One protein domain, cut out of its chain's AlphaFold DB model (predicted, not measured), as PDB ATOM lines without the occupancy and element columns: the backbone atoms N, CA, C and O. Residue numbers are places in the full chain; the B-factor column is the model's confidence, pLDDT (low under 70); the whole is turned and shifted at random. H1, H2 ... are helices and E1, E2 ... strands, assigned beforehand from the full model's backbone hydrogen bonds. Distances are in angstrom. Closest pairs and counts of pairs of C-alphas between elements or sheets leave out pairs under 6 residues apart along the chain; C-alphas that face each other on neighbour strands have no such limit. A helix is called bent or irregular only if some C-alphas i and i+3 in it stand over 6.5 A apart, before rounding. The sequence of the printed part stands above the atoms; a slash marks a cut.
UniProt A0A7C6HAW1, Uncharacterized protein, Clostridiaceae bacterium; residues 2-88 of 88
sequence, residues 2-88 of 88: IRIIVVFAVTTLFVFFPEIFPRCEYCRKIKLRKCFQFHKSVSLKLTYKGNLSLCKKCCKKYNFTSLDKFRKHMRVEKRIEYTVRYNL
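Overview. This is residues 2 to 88 of the 88 residues of an uncharacterized protein of Clostridiaceae bacterium (UniProt A0A7C6HAW1). Look for a small compact body with a helical arm sticking out at each end: the two-stranded hairpin E1 and E2, short H2 and the long loop of residues 21 to 35 lie in the body, while residues 2 to 13 of H1 and residues 75 to 88, mostly H3, stand free. The printed part has 87 residues, with three named helices and two named strands in the order H1, E1, E2, H2, H3, the sheet E1 - E2 being antiparallel. It is mostly helix and loose, with a radius of gyration of the C-alphas of 16.8 A, and a rod spanning 61 by 29 by 19 A.

Arrangement. Start at H1, residues 2 to 20, which is irregular, C-alphas 15 and 18 being 7.0 A apart, and has a kink of 29 degrees near residue 14. Next find the hairpin of E1, residues 36 to 41, and E2, residues 51 to 55, antiparallel at 174 degrees; N 40 and O 52 are 2.9 A apart and N 54 and O 38 2.8 A, both within hydrogen-bond range. H1 is only just apart from E2, the closest C-alphas being 8.2 A apart. Then comes H2, residues 56 to 61; its closest C-alpha to E1 is Lys 56, 5.0 A from that of Gln 37. In H3, residues 67 to 86, the C-alpha of Leu 67 is 7.3 A from that of Phe 38, the closest pair with E1. H3 is apart from H1 and from H2. In H2 and H3 every O i to N i+4 pair is within hydrogen-bond range, in H1 13 of 15.

Along the chain. Find C-alpha 2 at (-6.231, 24.313, -29.310); from there H1 runs 25.6 A to C-alpha 20. E1 begins at C-alpha 36, (13.664, 5.997, -53.520), and covers 13.5 A; E2 covers 12.7 A and H2 8.5 A. H3 runs 28.6 A to C-alpha 86 at (42.219, -7.035, -37.730).

Size, cuts and confidence. The C-alphas of Ile 2 and Leu 88, the two farthest apart, are 61.7 A from each other. The printed part has no cut, and the link from H1 to E1, 15 residues, is long. Mean pLDDT of the printed part is 88.4, with residue 88 under 70.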
ATOM      1  N   ILE A   2      -7.138  23.973 -28.185       87.44
ATOM      2  CA  ILE A   2      -6.231  24.313 -29.310       87.44
ATOM      3  C   ILE A   2      -4.781  23.845 -29.079       87.44
ATOM      4  O   ILE A   2      -4.195  23.220 -29.952       87.44
ATOM      5  N   ARG A   3      -4.216  24.050 -27.878       86.12
ATOM      6  CA  ARG A   3      -2.853  23.585 -27.547       86.12
ATOM      7  C   ARG A   3      -2.675  22.068 -27.677       86.12
ATOM      8  O   ARG A   3      -1.640  21.628 -28.152       86.12
ATOM      9  N   ILE A   4      -3.684  21.278 -27.302       89.19
ATOM     10  CA  ILE A   4      -3.636  19.810 -27.399       89.19
ATOM     11  C   ILE A   4      -3.645  19.387 -28.871       89.19
ATOM     12  O   ILE A   4      -2.851  18.539 -29.260       89.19
ATOM     13  N   ILE A   5      -4.475  20.031 -29.698       89.88
ATOM     14  CA  ILE A   5      -4.538  19.782 -31.146       89.88
ATOM     15  C   ILE A   5      -3.192  20.101 -31.809       89.88
ATOM     16  O   ILE A   5      -2.687  19.296 -32.585       89.88
ATOM     17  N   VAL A   6      -2.582  21.240 -31.464       91.06
ATOM     18  CA  VAL A   6      -1.265  21.635 -31.991       91.06
ATOM     19  C   VAL A   6      -0.192  20.624 -31.589       91.06
ATOM     20  O   VAL A   6       0.566  20.174 -32.444       91.06
ATOM     21  N   VAL A   7      -0.150  20.214 -30.318       91.38
ATOM     22  CA  VAL A   7       0.811  19.203 -29.848       91.38
ATOM     23  C   VAL A   7       0.621  17.883 -30.596       91.38
ATOM     24  O   VAL A   7       1.607  17.312 -31.053       91.38
ATOM     25  N   PHE A   8      -0.624  17.433 -30.775       90.56
ATOM     26  CA  PHE A   8      -0.934  16.181 -31.467       90.56
ATOM     27  C   PHE A   8      -0.557  16.221 -32.954       90.56
ATOM     28  O   PHE A   8      -0.020  15.248 -33.485       90.56
ATOM     29  N   ALA A   9      -0.794  17.352 -33.624       88.62
ATOM     30  CA  ALA A   9      -0.422  17.563 -35.022       88.62
ATOM     31  C   ALA A   9       1.103  17.564 -35.211       88.62
ATOM     32  O   ALA A   9       1.627  16.953 -36.145       88.62
ATOM     33  N   VAL A  10       1.832  18.209 -34.297       89.44
ATOM     34  CA  VAL A  10       3.297  18.247 -34.328       89.44
ATOM     35  C   VAL A  10       3.877  16.849 -34.101       89.44
ATOM     36  O   VAL A  10       4.741  16.417 -34.865       89.44
ATOM     37  N   THR A  11       3.386  16.097 -33.109       86.81
ATOM     38  CA  THR A  11       3.874  14.732 -32.850       86.81
ATOM     39  C   THR A  11       3.570  13.773 -33.994       86.81
ATOM     40  O   THR A  11       4.461  13.013 -34.376       86.81
ATOM     41  N   THR A  12       2.381  13.828 -34.603       85.94
ATOM     42  CA  THR A  12       2.100  13.008 -35.796       85.94
ATOM     43  C   THR A  12       3.054  13.347 -36.937       85.94
ATOM     44  O   THR A  12       3.612  12.438 -37.553       85.94
ATOM     45  N   LEU A  13       3.326  14.630 -37.180       86.19
ATOM     46  CA  LEU A  13       4.249  15.044 -38.237       86.19
ATOM     47  C   LEU A  13       5.664  14.483 -38.024       86.19
ATOM     48  O   LEU A  13       6.270  13.987 -38.974       86.19
ATOM     49  N   PHE A  14       6.160  14.469 -36.781       83.44
ATOM     50  CA  PHE A  14       7.446  13.847 -36.448       83.44
ATOM     51  C   PHE A  14       7.450  12.323 -36.624       83.44
ATOM     52  O   PHE A  14       8.451  11.775 -37.089       83.44
ATOM     53  N   VAL A  15       6.350  11.637 -36.303       83.75
ATOM     54  CA  VAL A  15       6.231  10.177 -36.471       83.75
ATOM     55  C   VAL A  15       6.204   9.776 -37.949       83.75
ATOM     56  O   VAL A  15       6.817   8.777 -38.318       83.75
ATOM     57  N   PHE A  16       5.552  10.562 -38.812       83.75
ATOM     58  CA  PHE A  16       5.484  10.288 -40.256       83.75
ATOM     59  C   PHE A  16       6.678  10.837 -41.049       83.75
ATOM     60  O   PHE A  16       6.890  10.445 -42.201       83.75
ATOM     61  N   PHE A  17       7.497  11.703 -40.449       84.50
ATOM     62  CA  PHE A  17       8.674  12.286 -41.094       84.50
ATOM     63  C   PHE A  17       9.620  11.242 -41.732       84.50
ATOM     64  O   PHE A  17      10.031  11.447 -42.879       84.50
ATOM     65  N   PRO A  18       9.924  10.091 -41.092       83.25
ATOM     66  CA  PRO A  18      10.776   9.059 -41.680       83.25
ATOM     67  C   PRO A  18      10.189   8.377 -42.918       83.25
ATOM     68  O   PRO A  18      10.936   7.848 -43.747       83.25
ATOM     69  N   GLU A  19       8.865   8.396 -43.050       83.56
ATOM     70  CA  GLU A  19       8.136   7.775 -44.151       83.56
ATOM     71  C   GLU A  19       8.101   8.698 -45.381       83.56
ATOM     72  O   GLU A  19       8.316   8.250 -46.517       83.56
ATOM     73  N   ILE A  20       7.907  10.004 -45.138       86.56
ATOM     74  CA  ILE A  20       7.872  11.075 -46.151       86.56
ATOM     75  C   ILE A  20       9.280  11.392 -46.665       86.56
ATOM     76  O   ILE A  20       9.503  11.533 -47.877       86.56
ATOM     77  N   PHE A  21      10.244  11.460 -45.745       90.56
ATOM     78  CA  PHE A  21      11.642  11.760 -46.020       90.56
ATOM     79  C   PHE A  21      12.548  10.606 -45.591       90.56
ATOM     80  O   PHE A  21      13.284  10.752 -44.612       90.56
ATOM     81  N   PRO A  22      12.545   9.458 -46.298       89.44
ATOM     82  CA  PRO A  22      13.397   8.344 -45.926       89.44
ATOM     83  C   PRO A  22      14.878   8.701 -46.017       89.44
ATOM     84  O   PRO A  22      15.315   9.544 -46.812       89.44
ATOM     85  N   ARG A  23      15.682   7.978 -45.240       92.69
ATOM     86  CA  ARG A  23      17.141   8.028 -45.309       92.69
ATOM     87  C   ARG A  23      17.652   6.858 -46.137       92.69
ATOM     88  O   ARG A  23      17.268   5.718 -45.910       92.69
ATOM     89  N   CYS A  24      18.530   7.131 -47.099       92.88
ATOM     90  CA  CYS A  24      19.164   6.066 -47.871       92.88
ATOM     91  C   CYS A  24      20.221   5.338 -47.044       92.88
ATOM     92  O   CYS A  24      21.129   5.989 -46.539       92.88
ATOM     93  N   GLU A  25      20.156   4.012 -46.991       91.62
ATOM     94  CA  GLU A  25      21.089   3.198 -46.203       91.62
ATOM     95  C   GLU A  25      22.527   3.298 -46.733       91.62
ATOM     96  O   GLU A  25      23.480   3.352 -45.965       91.62
ATOM     97  N   TYR A  26      22.679   3.415 -48.057       91.00
ATOM     98  CA  TYR A  26      23.990   3.489 -48.696       91.00
ATOM     99  C   TYR A  26      24.616   4.890 -48.589       91.00
ATOM    100  O   TYR A  26      25.649   5.085 -47.963       91.00
ATOM    101  N   CYS A  27      23.972   5.916 -49.165       92.00
ATOM    102  CA  CYS A  27      24.538   7.277 -49.176       92.00
ATOM    103  C   CYS A  27      24.243   8.099 -47.913       92.00
ATOM    104  O   CYS A  27      24.659   9.252 -47.839       92.00
ATOM    105  N   ARG A  28      23.463   7.563 -46.965       90.94
ATOM    106  CA  ARG A  28      23.063   8.198 -45.695       90.94
ATOM    107  C   ARG A  28      22.335   9.546 -45.803       90.94
ATOM    108  O   ARG A  28      22.035  10.137 -44.767       90.94
ATOM    109  N   LYS A  29      21.994  10.007 -47.013       92.56
ATOM    110  CA  LYS A  29      21.246  11.251 -47.266       92.56
ATOM    111  C   LYS A  29      19.738  11.043 -47.105       92.56
ATOM    112  O   LYS A  29      19.198  10.046 -47.597       92.56
ATOM    113  N   ILE A  30      19.083  12.010 -46.468       92.00
ATOM    114  CA  ILE A  30      17.622  12.134 -46.382       92.00
ATOM    115  C   ILE A  30      17.112  12.722 -47.701       92.00
ATOM    116  O   ILE A  30      17.705  13.666 -48.227       92.00
ATOM    117  N   LYS A  31      16.071  12.126 -48.288       92.12
ATOM    118  CA  LYS A  31      15.480  12.580 -49.560       92.12
ATOM    119  C   LYS A  31      13.972  12.392 -49.529       92.12
ATOM    120  O   LYS A  31      13.466  11.621 -48.727       92.12
ATOM    121  N   LEU A  32      13.270  13.031 -50.459       92.25
ATOM    122  CA  LEU A  32      11.843  12.793 -50.657       92.25
ATOM    123  C   LEU A  32      11.584  11.324 -51.034       92.25
ATOM    124  O   LEU A  32      12.343  10.749 -51.825       92.25
ATOM    125  N   ARG A  33      10.477  10.741 -50.560       88.81
ATOM    126  CA  ARG A  33      10.072   9.354 -50.865       88.81
ATOM    127  C   ARG A  33      10.130   9.000 -52.359       88.81
ATOM    128  O   ARG A  33      10.601   7.923 -52.712       88.81
ATOM    129  N   LYS A  34       9.769   9.927 -53.255       90.31
ATOM    130  CA  LYS A  34       9.807   9.742 -54.726       90.31
ATOM    131  C   LYS A  34      11.209   9.442 -55.292       90.31
ATOM    132  O   LYS A  34      11.337   8.867 -56.381       90.31
ATOM    133  N   CYS A  35      12.268   9.818 -54.572       94.06
ATOM    134  CA  CYS A  35      13.661   9.573 -54.954       94.06
ATOM    135  C   CYS A  35      14.154   8.161 -54.599       94.06
ATOM    136  O   CYS A  35      15.295   7.815 -54.932       94.06
ATOM    137  N   PHE A  36      13.339   7.362 -53.913       93.62
ATOM    138  CA  PHE A  36      13.664   5.997 -53.520       93.62
ATOM    139  C   PHE A  36      13.133   4.990 -54.535       93.62
ATOM    140  O   PHE A  36      12.074   5.184 -55.127       93.62
ATOM    141  N   GLN A  37      13.921   3.945 -54.778       93.75
ATOM    142  CA  GLN A  37      13.504   2.792 -55.575       93.75
ATOM    143  C   GLN A  37      12.978   1.688 -54.668       93.75
ATOM    144  O   GLN A  37      11.967   1.069 -54.967       93.75
ATOM    145  N   PHE A  38      13.650   1.486 -53.536       92.88
ATOM    146  CA  PHE A  38      13.227   0.546 -52.514       92.88
ATOM    147  C   PHE A  38      13.020   1.292 -51.206       92.88
ATOM    148  O   PHE A  38      13.847   2.120 -50.818       92.88
ATOM    149  N   HIS A  39      11.931   0.972 -50.526       91.44
ATOM    150  CA  HIS A  39      11.685   1.355 -49.150       91.44
ATOM    151  C   HIS A  39      10.872   0.239 -48.504       91.44
ATOM    152  O   HIS A  39       9.777  -0.068 -48.974       91.44
ATOM    153  N   LYS A  40      11.430  -0.394 -47.474       89.31
ATOM    154  CA  LYS A  40      10.799  -1.511 -46.772       89.31
ATOM    155  C   LYS A  40      11.049  -1.386 -45.275       89.31
ATOM    156  O   LYS A  40      12.197  -1.223 -44.864       89.31
ATOM    157  N   SER A  41      10.002  -1.518 -44.472       88.44
ATOM    158  CA  SER A  41      10.126  -1.664 -43.026       88.44
ATOM    159  C   SER A  41      10.798  -3.002 -42.703       88.44
ATOM    160  O   SER A  41      10.395  -4.068 -43.170       88.44
ATOM    161  N   VAL A  42      11.904  -2.937 -41.967       86.50
ATOM    162  CA  VAL A  42      12.706  -4.100 -41.550       86.50
ATOM    163  C   VAL A  42      12.632  -4.348 -40.047       86.50
ATOM    164  O   VAL A  42      13.011  -5.426 -39.601       86.50
ATOM    165  N   SER A  43      12.138  -3.390 -39.261       85.19
ATOM    166  CA  SER A  43      11.810  -3.597 -37.847       85.19
ATOM    167  C   SER A  43      10.665  -2.684 -37.405       85.19
ATOM    168  O   SER A  43      10.359  -1.706 -38.081       85.19
ATOM    169  N   LEU A  44      10.085  -2.967 -36.237       79.94
ATOM    170  CA  LEU A  44       9.015  -2.174 -35.609       79.94
ATOM    171  C   LEU A  44       9.481  -0.810 -35.063       79.94
ATOM    172  O   LEU A  44       8.724  -0.103 -34.403       79.94
ATOM    173  N   LYS A  45      10.741  -0.422 -35.291       81.62
ATOM    174  CA  LYS A  45      11.259   0.858 -34.807       81.62
ATOM    175  C   LYS A  45      10.671   1.997 -35.634       81.62
ATOM    176  O   LYS A  45      10.935   2.085 -36.825       81.62
ATOM    177  N   LEU A  46      10.031   2.953 -34.967       72.88
ATOM    178  CA  LEU A  46       9.504   4.201 -35.550       72.88
ATOM    179  C   LEU A  46      10.599   5.198 -35.991       72.88
ATOM    180  O   LEU A  46      10.354   6.385 -36.165       72.88
ATOM    181  N   THR A  47      11.842   4.738 -36.134       80.69
ATOM    182  CA  THR A  47      12.993   5.572 -36.498       80.69
ATOM    183  C   THR A  47      13.486   5.201 -37.887       80.69
ATOM    184  O   THR A  47      13.176   4.135 -38.410       80.69
ATOM    185  N   TYR A  48      14.374   6.018 -38.453       79.75
ATOM    186  CA  TYR A  48      15.057   5.697 -39.711       79.75
ATOM    187  C   TYR A  48      15.739   4.328 -39.733       79.75
ATOM    188  O   TYR A  48      15.823   3.716 -40.788       79.75
ATOM    189  N   LYS A  49      16.202   3.830 -38.580       79.69
ATOM    190  CA  LYS A  49      16.823   2.502 -38.469       79.69
ATOM    191  C   LYS A  49      15.816   1.357 -38.614       79.69
ATOM    192  O   LYS A  49      16.224   0.210 -38.769       79.69
ATOM    193  N   GLY A  50      14.521   1.651 -38.522       81.56
ATOM    194  CA  GLY A  50      13.456   0.682 -38.737       81.56
ATOM    195  C   GLY A  50      13.139   0.419 -40.198       81.56
ATOM    196  O   GLY A  50      12.619  -0.650 -40.512       81.56
ATOM    197  N   ASN A  51      13.532   1.331 -41.086       87.00
ATOM    198  CA  ASN A  51      13.216   1.281 -42.504       87.00
ATOM    199  C   ASN A  51      14.490   1.146 -43.335       87.00
ATOM    200  O   ASN A  51      15.411   1.950 -43.237       87.00
ATOM    201  N   LEU A  52      14.520   0.161 -44.227       90.50
ATOM    202  CA  LEU A  52      15.592  -0.009 -45.194       90.50
ATOM    203  C   LEU A  52      15.184   0.657 -46.507       90.50
ATOM    204  O   LEU A  52      14.279   0.194 -47.204       90.50
ATOM    205  N   SER A  53      15.863   1.756 -46.841       93.50
ATOM    206  CA  SER A  53      15.552   2.558 -48.027       93.50
ATOM    207  C   SER A  53      16.768   2.718 -48.932       93.50
ATOM    208  O   SER A  53      17.863   3.031 -48.466       93.50
ATOM    209  N   LEU A  54      16.576   2.576 -50.243       94.88
ATOM    210  CA  LEU A  54      17.619   2.780 -51.248       94.88
ATOM    211  C   LEU A  54      17.194   3.784 -52.313       94.88
ATOM    212  O   LEU A  54      16.135   3.687 -52.938       94.88
ATOM    213  N   CYS A  55      18.056   4.778 -52.510       95.31
ATOM    214  CA  CYS A  55      17.821   5.862 -53.446       95.31
ATOM    215  C   CYS A  55      18.000   5.393 -54.896       95.31
ATOM    216  O   CYS A  55      18.954   4.674 -55.177       95.31
ATOM    217  N   LYS A  56      17.178   5.875 -55.838       95.31
ATOM    218  CA  LYS A  56      17.292   5.542 -57.275       95.31
ATOM    219  C   LYS A  56      18.704   5.783 -57.824       95.31
ATOM    220  O   LYS A  56      19.258   4.936 -58.510       95.31
ATOM    221  N   LYS A  57      19.332   6.910 -57.449       94.56
ATOM    222  CA  LYS A  57      20.724   7.233 -57.835       94.56
ATOM    223  C   LYS A  57      21.725   6.171 -57.354       94.56
ATOM    224  O   LYS A  57      22.651   5.829 -58.072       94.56
ATOM    225  N   CYS A  58      21.521   5.654 -56.144       93.69
ATOM    226  CA  CYS A  58      22.368   4.659 -55.499       93.69
ATOM    227  C   CYS A  58      22.162   3.293 -56.158       93.69
ATOM    228  O   CYS A  58      23.127   2.646 -56.543       93.69
ATOM    229  N   CYS A  59      20.901   2.899 -56.360       93.12
ATOM    230  CA  CYS A  59      20.560   1.659 -57.046       93.12
ATOM    231  C   CYS A  59      21.114   1.623 -58.468       93.12
ATOM    232  O   CYS A  59      21.682   0.611 -58.856       93.12
ATOM    233  N   LYS A  60      21.025   2.733 -59.213       94.12
ATOM    234  CA  LYS A  60      21.598   2.830 -60.560       94.12
ATOM    235  C   LYS A  60      23.128   2.756 -60.543       94.12
ATOM    236  O   LYS A  60      23.696   2.024 -61.341       94.12
ATOM    237  N   LYS A  61      23.792   3.475 -59.629       94.12
ATOM    238  CA  LYS A  61      25.265   3.531 -59.559       94.12
ATOM    239  C   LYS A  61      25.903   2.177 -59.222       94.12
ATOM    240  O   LYS A  61      26.935   1.852 -59.787       94.12
ATOM    241  N   TYR A  62      25.294   1.408 -58.320       90.00
ATOM    242  CA  TYR A  62      25.836   0.128 -57.832       90.00
ATOM    243  C   TYR A  62      25.044  -1.091 -58.333       90.00
ATOM    244  O   TYR A  62      25.198  -2.193 -57.816       90.00
ATOM    245  N   ASN A  63      24.169  -0.886 -59.320       91.75
ATOM    246  CA  ASN A  63      23.320  -1.911 -59.926       91.75
ATOM    247  C   ASN A  63      22.526  -2.764 -58.906       91.75
ATOM    248  O   ASN A  63      22.396  -3.988 -59.023       91.75
ATOM    249  N   PHE A  64      21.980  -2.115 -57.870       92.31
ATOM    250  CA  PHE A  64      21.110  -2.781 -56.903       92.31
ATOM    251  C   PHE A  64      19.729  -2.998 -57.523       92.31
ATOM    252  O   PHE A  64      18.876  -2.113 -57.503       92.31
ATOM    253  N   THR A  65      19.507  -4.194 -58.065       90.00
ATOM    254  CA  THR A  65      18.214  -4.597 -58.642       90.00
ATOM    255  C   THR A  65      17.251  -5.181 -57.607       90.00
ATOM    256  O   THR A  65      16.065  -5.315 -57.883       90.00
ATOM    257  N   SER A  66      17.739  -5.535 -56.415       91.69
ATOM    258  CA  SER A  66      16.925  -6.049 -55.312       91.69
ATOM    259  C   SER A  66      17.537  -5.707 -53.954       91.69
ATOM    260  O   SER A  66      18.744  -5.464 -53.834       91.69
ATOM    261  N   LEU A  67      16.704  -5.733 -52.908       89.50
ATOM    262  CA  LEU A  67      17.166  -5.567 -51.527       89.50
ATOM    263  C   LEU A  67      18.132  -6.682 -51.100       89.50
ATOM    264  O   LEU A  67      19.048  -6.424 -50.321       89.50
ATOM    265  N   ASP A  68      17.983  -7.895 -51.633       89.19
ATOM    266  CA  ASP A  68      18.877  -9.011 -51.313       89.19
ATOM    267  C   ASP A  68      20.268  -8.839 -51.910       89.19
ATOM    268  O   ASP A  68      21.259  -9.118 -51.232       89.19
ATOM    269  N   LYS A  69      20.375  -8.318 -53.143       89.81
ATOM    270  CA  LYS A  69      21.678  -7.948 -53.716       89.81
ATOM    271  C   LYS A  69      22.367  -6.887 -52.864       89.81
ATOM    272  O   LYS A  69      23.545  -7.039 -52.553       89.81
ATOM    273  N   PHE A  70      21.627  -5.872 -52.420       92.44
ATOM    274  CA  PHE A  70      22.157  -4.867 -51.500       92.44
ATOM    275  C   PHE A  70      22.638  -5.487 -50.176       92.44
ATOM    276  O   PHE A  70      23.759  -5.229 -49.743       92.44
ATOM    277  N   ARG A  71      21.846  -6.371 -49.553       90.75
ATOM    278  CA  ARG A  71      22.246  -7.076 -48.319       90.75
ATOM    279  C   ARG A  71      23.484  -7.952 -48.515       90.75
ATOM    280  O   ARG A  71      24.305  -8.052 -47.607       90.75
ATOM    281  N   LYS A  72      23.620  -8.615 -49.669       91.94
ATOM    282  CA  LYS A  72      24.830  -9.376 -50.023       91.94
ATOM    283  C   LYS A  72      26.039  -8.444 -50.137       91.94
ATOM    284  O   LYS A  72      27.044  -8.720 -49.492       91.94
ATOM    285  N   HIS A  73      25.908  -7.323 -50.848       91.44
ATOM    286  CA  HIS A  73      26.973  -6.322 -50.984       91.44
ATOM    287  C   HIS A  73      27.451  -5.803 -49.622       91.44
ATOM    288  O   HIS A  73      28.631  -5.893 -49.309       91.44
ATOM    289  N   MET A  74      26.524  -5.363 -48.765       89.25
ATOM    290  CA  MET A  74      26.853  -4.867 -47.422       89.25
ATOM    291  C   MET A  74      27.546  -5.918 -46.545       89.25
ATOM    292  O   MET A  74      28.370  -5.570 -45.704       89.25
ATOM    293  N   ARG A  75      27.217  -7.210 -46.701       90.69
ATOM    294  CA  ARG A  75      27.896  -8.294 -45.970       90.69
ATOM    295  C   ARG A  75      29.338  -8.483 -46.428       90.69
ATOM    296  O   ARG A  75      30.201  -8.710 -45.587       90.69
ATOM    297  N   VAL A  76      29.587  -8.400 -47.734       91.12
ATOM    298  CA  VAL A  76      30.941  -8.494 -48.297       91.12
ATOM    299  C   VAL A  76      31.778  -7.298 -47.856       91.12
ATOM    300  O   VAL A  76      32.869  -7.488 -47.336       91.12
ATOM    301  N   GLU A  77      31.231  -6.089 -47.967       88.88
ATOM    302  CA  GLU A  77      31.898  -4.845 -47.564       88.88
ATOM    303  C   GLU A  77      32.293  -4.870 -46.078       88.88
ATOM    304  O   GLU A  77      33.451  -4.633 -45.746       88.88
ATOM    305  N   LYS A  78      31.381  -5.301 -45.193       88.81
ATOM    306  CA  LYS A  78      31.685  -5.497 -43.765       88.81
ATOM    307  C   LYS A  78      32.753  -6.555 -43.506       88.81
ATOM    308  O   LYS A  78      33.541  -6.403 -42.579       88.81
ATOM    309  N   ARG A  79      32.758  -7.652 -44.273       90.25
ATOM    310  CA  ARG A  79      33.776  -8.703 -44.127       90.25
ATOM    311  C   ARG A  79      35.152  -8.159 -44.503       90.25
ATOM    312  O   ARG A  79      36.095  -8.400 -43.767       90.25
ATOM    313  N   ILE A  80      35.241  -7.409 -45.600       90.06
ATOM    314  CA  ILE A  80      36.487  -6.775 -46.043       90.06
ATOM    315  C   ILE A  80      36.968  -5.767 -44.995       90.06
ATOM    316  O   ILE A  80      38.127  -5.821 -44.603       90.06
ATOM    317  N   GLU A  81      36.081  -4.902 -44.496       89.25
ATOM    318  CA  GLU A  81      36.409  -3.925 -43.447       89.25
ATOM    319  C   GLU A  81      36.946  -4.607 -42.178       89.25
ATOM    320  O   GLU A  81      37.927  -4.150 -41.597       89.25
ATOM    321  N   TYR A  82      36.351  -5.736 -41.781       88.62
ATOM    322  CA  TYR A  82      36.836  -6.534 -40.657       88.62
ATOM    323  C   TYR A  82      38.219  -7.137 -40.936       88.62
ATOM    324  O   TYR A  82      39.126  -6.974 -40.126       88.62
ATOM    325  N   THR A  83      38.410  -7.790 -42.086       88.88
ATOM    326  CA  THR A  83      39.706  -8.374 -42.460       88.88
ATOM    327  C   THR A  83      40.808  -7.315 -42.491       88.88
ATOM    328  O   THR A  83      41.874  -7.544 -41.937       88.88
ATOM    329  N   VAL A  84      40.553  -6.147 -43.087       89.12
ATOM    330  CA  VAL A  84      41.528  -5.046 -43.151       89.12
ATOM    331  C   VAL A  84      41.846  -4.499 -41.760       89.12
ATOM    332  O   VAL A  84      42.989  -4.165 -41.494       89.12
ATOM    333  N   ARG A  85      40.863  -4.401 -40.862       85.19
ATOM    334  CA  ARG A  85      41.070  -3.816 -39.529       85.19
ATOM    335  C   ARG A  85      41.805  -4.738 -38.548       85.19
ATOM    336  O   ARG A  85      42.411  -4.219 -37.621       85.19
ATOM    337  N   TYR A  86      41.700  -6.059 -38.704       78.69
ATOM    338  CA  TYR A  86      42.219  -7.035 -37.730       78.69
ATOM    339  C   TYR A  86      43.373  -7.913 -38.248       78.69
ATOM    340  O   TYR A  86      43.943  -8.655 -37.456       78.69
ATOM    341  N   ASN A  87      43.716  -7.846 -39.540       70.25
ATOM    342  CA  ASN A  87      44.922  -8.475 -40.109       70.25
ATOM    343  C   ASN A  87      46.010  -7.444 -40.486       70.25
ATOM    344  O   ASN A  87      46.885  -7.745 -41.297       70.25
ATOM    345  N   LEU A  88      45.922  -6.234 -39.927       54.31
ATOM    346  CA  LEU A  88      46.941  -5.181 -39.930       54.31
ATOM    347  C   LEU A  88      47.403  -4.973 -38.488       54.31
ATOM    348  O   LEU A  88      48.614  -4.743 -38.305       54.31
TER     349      LEU A  88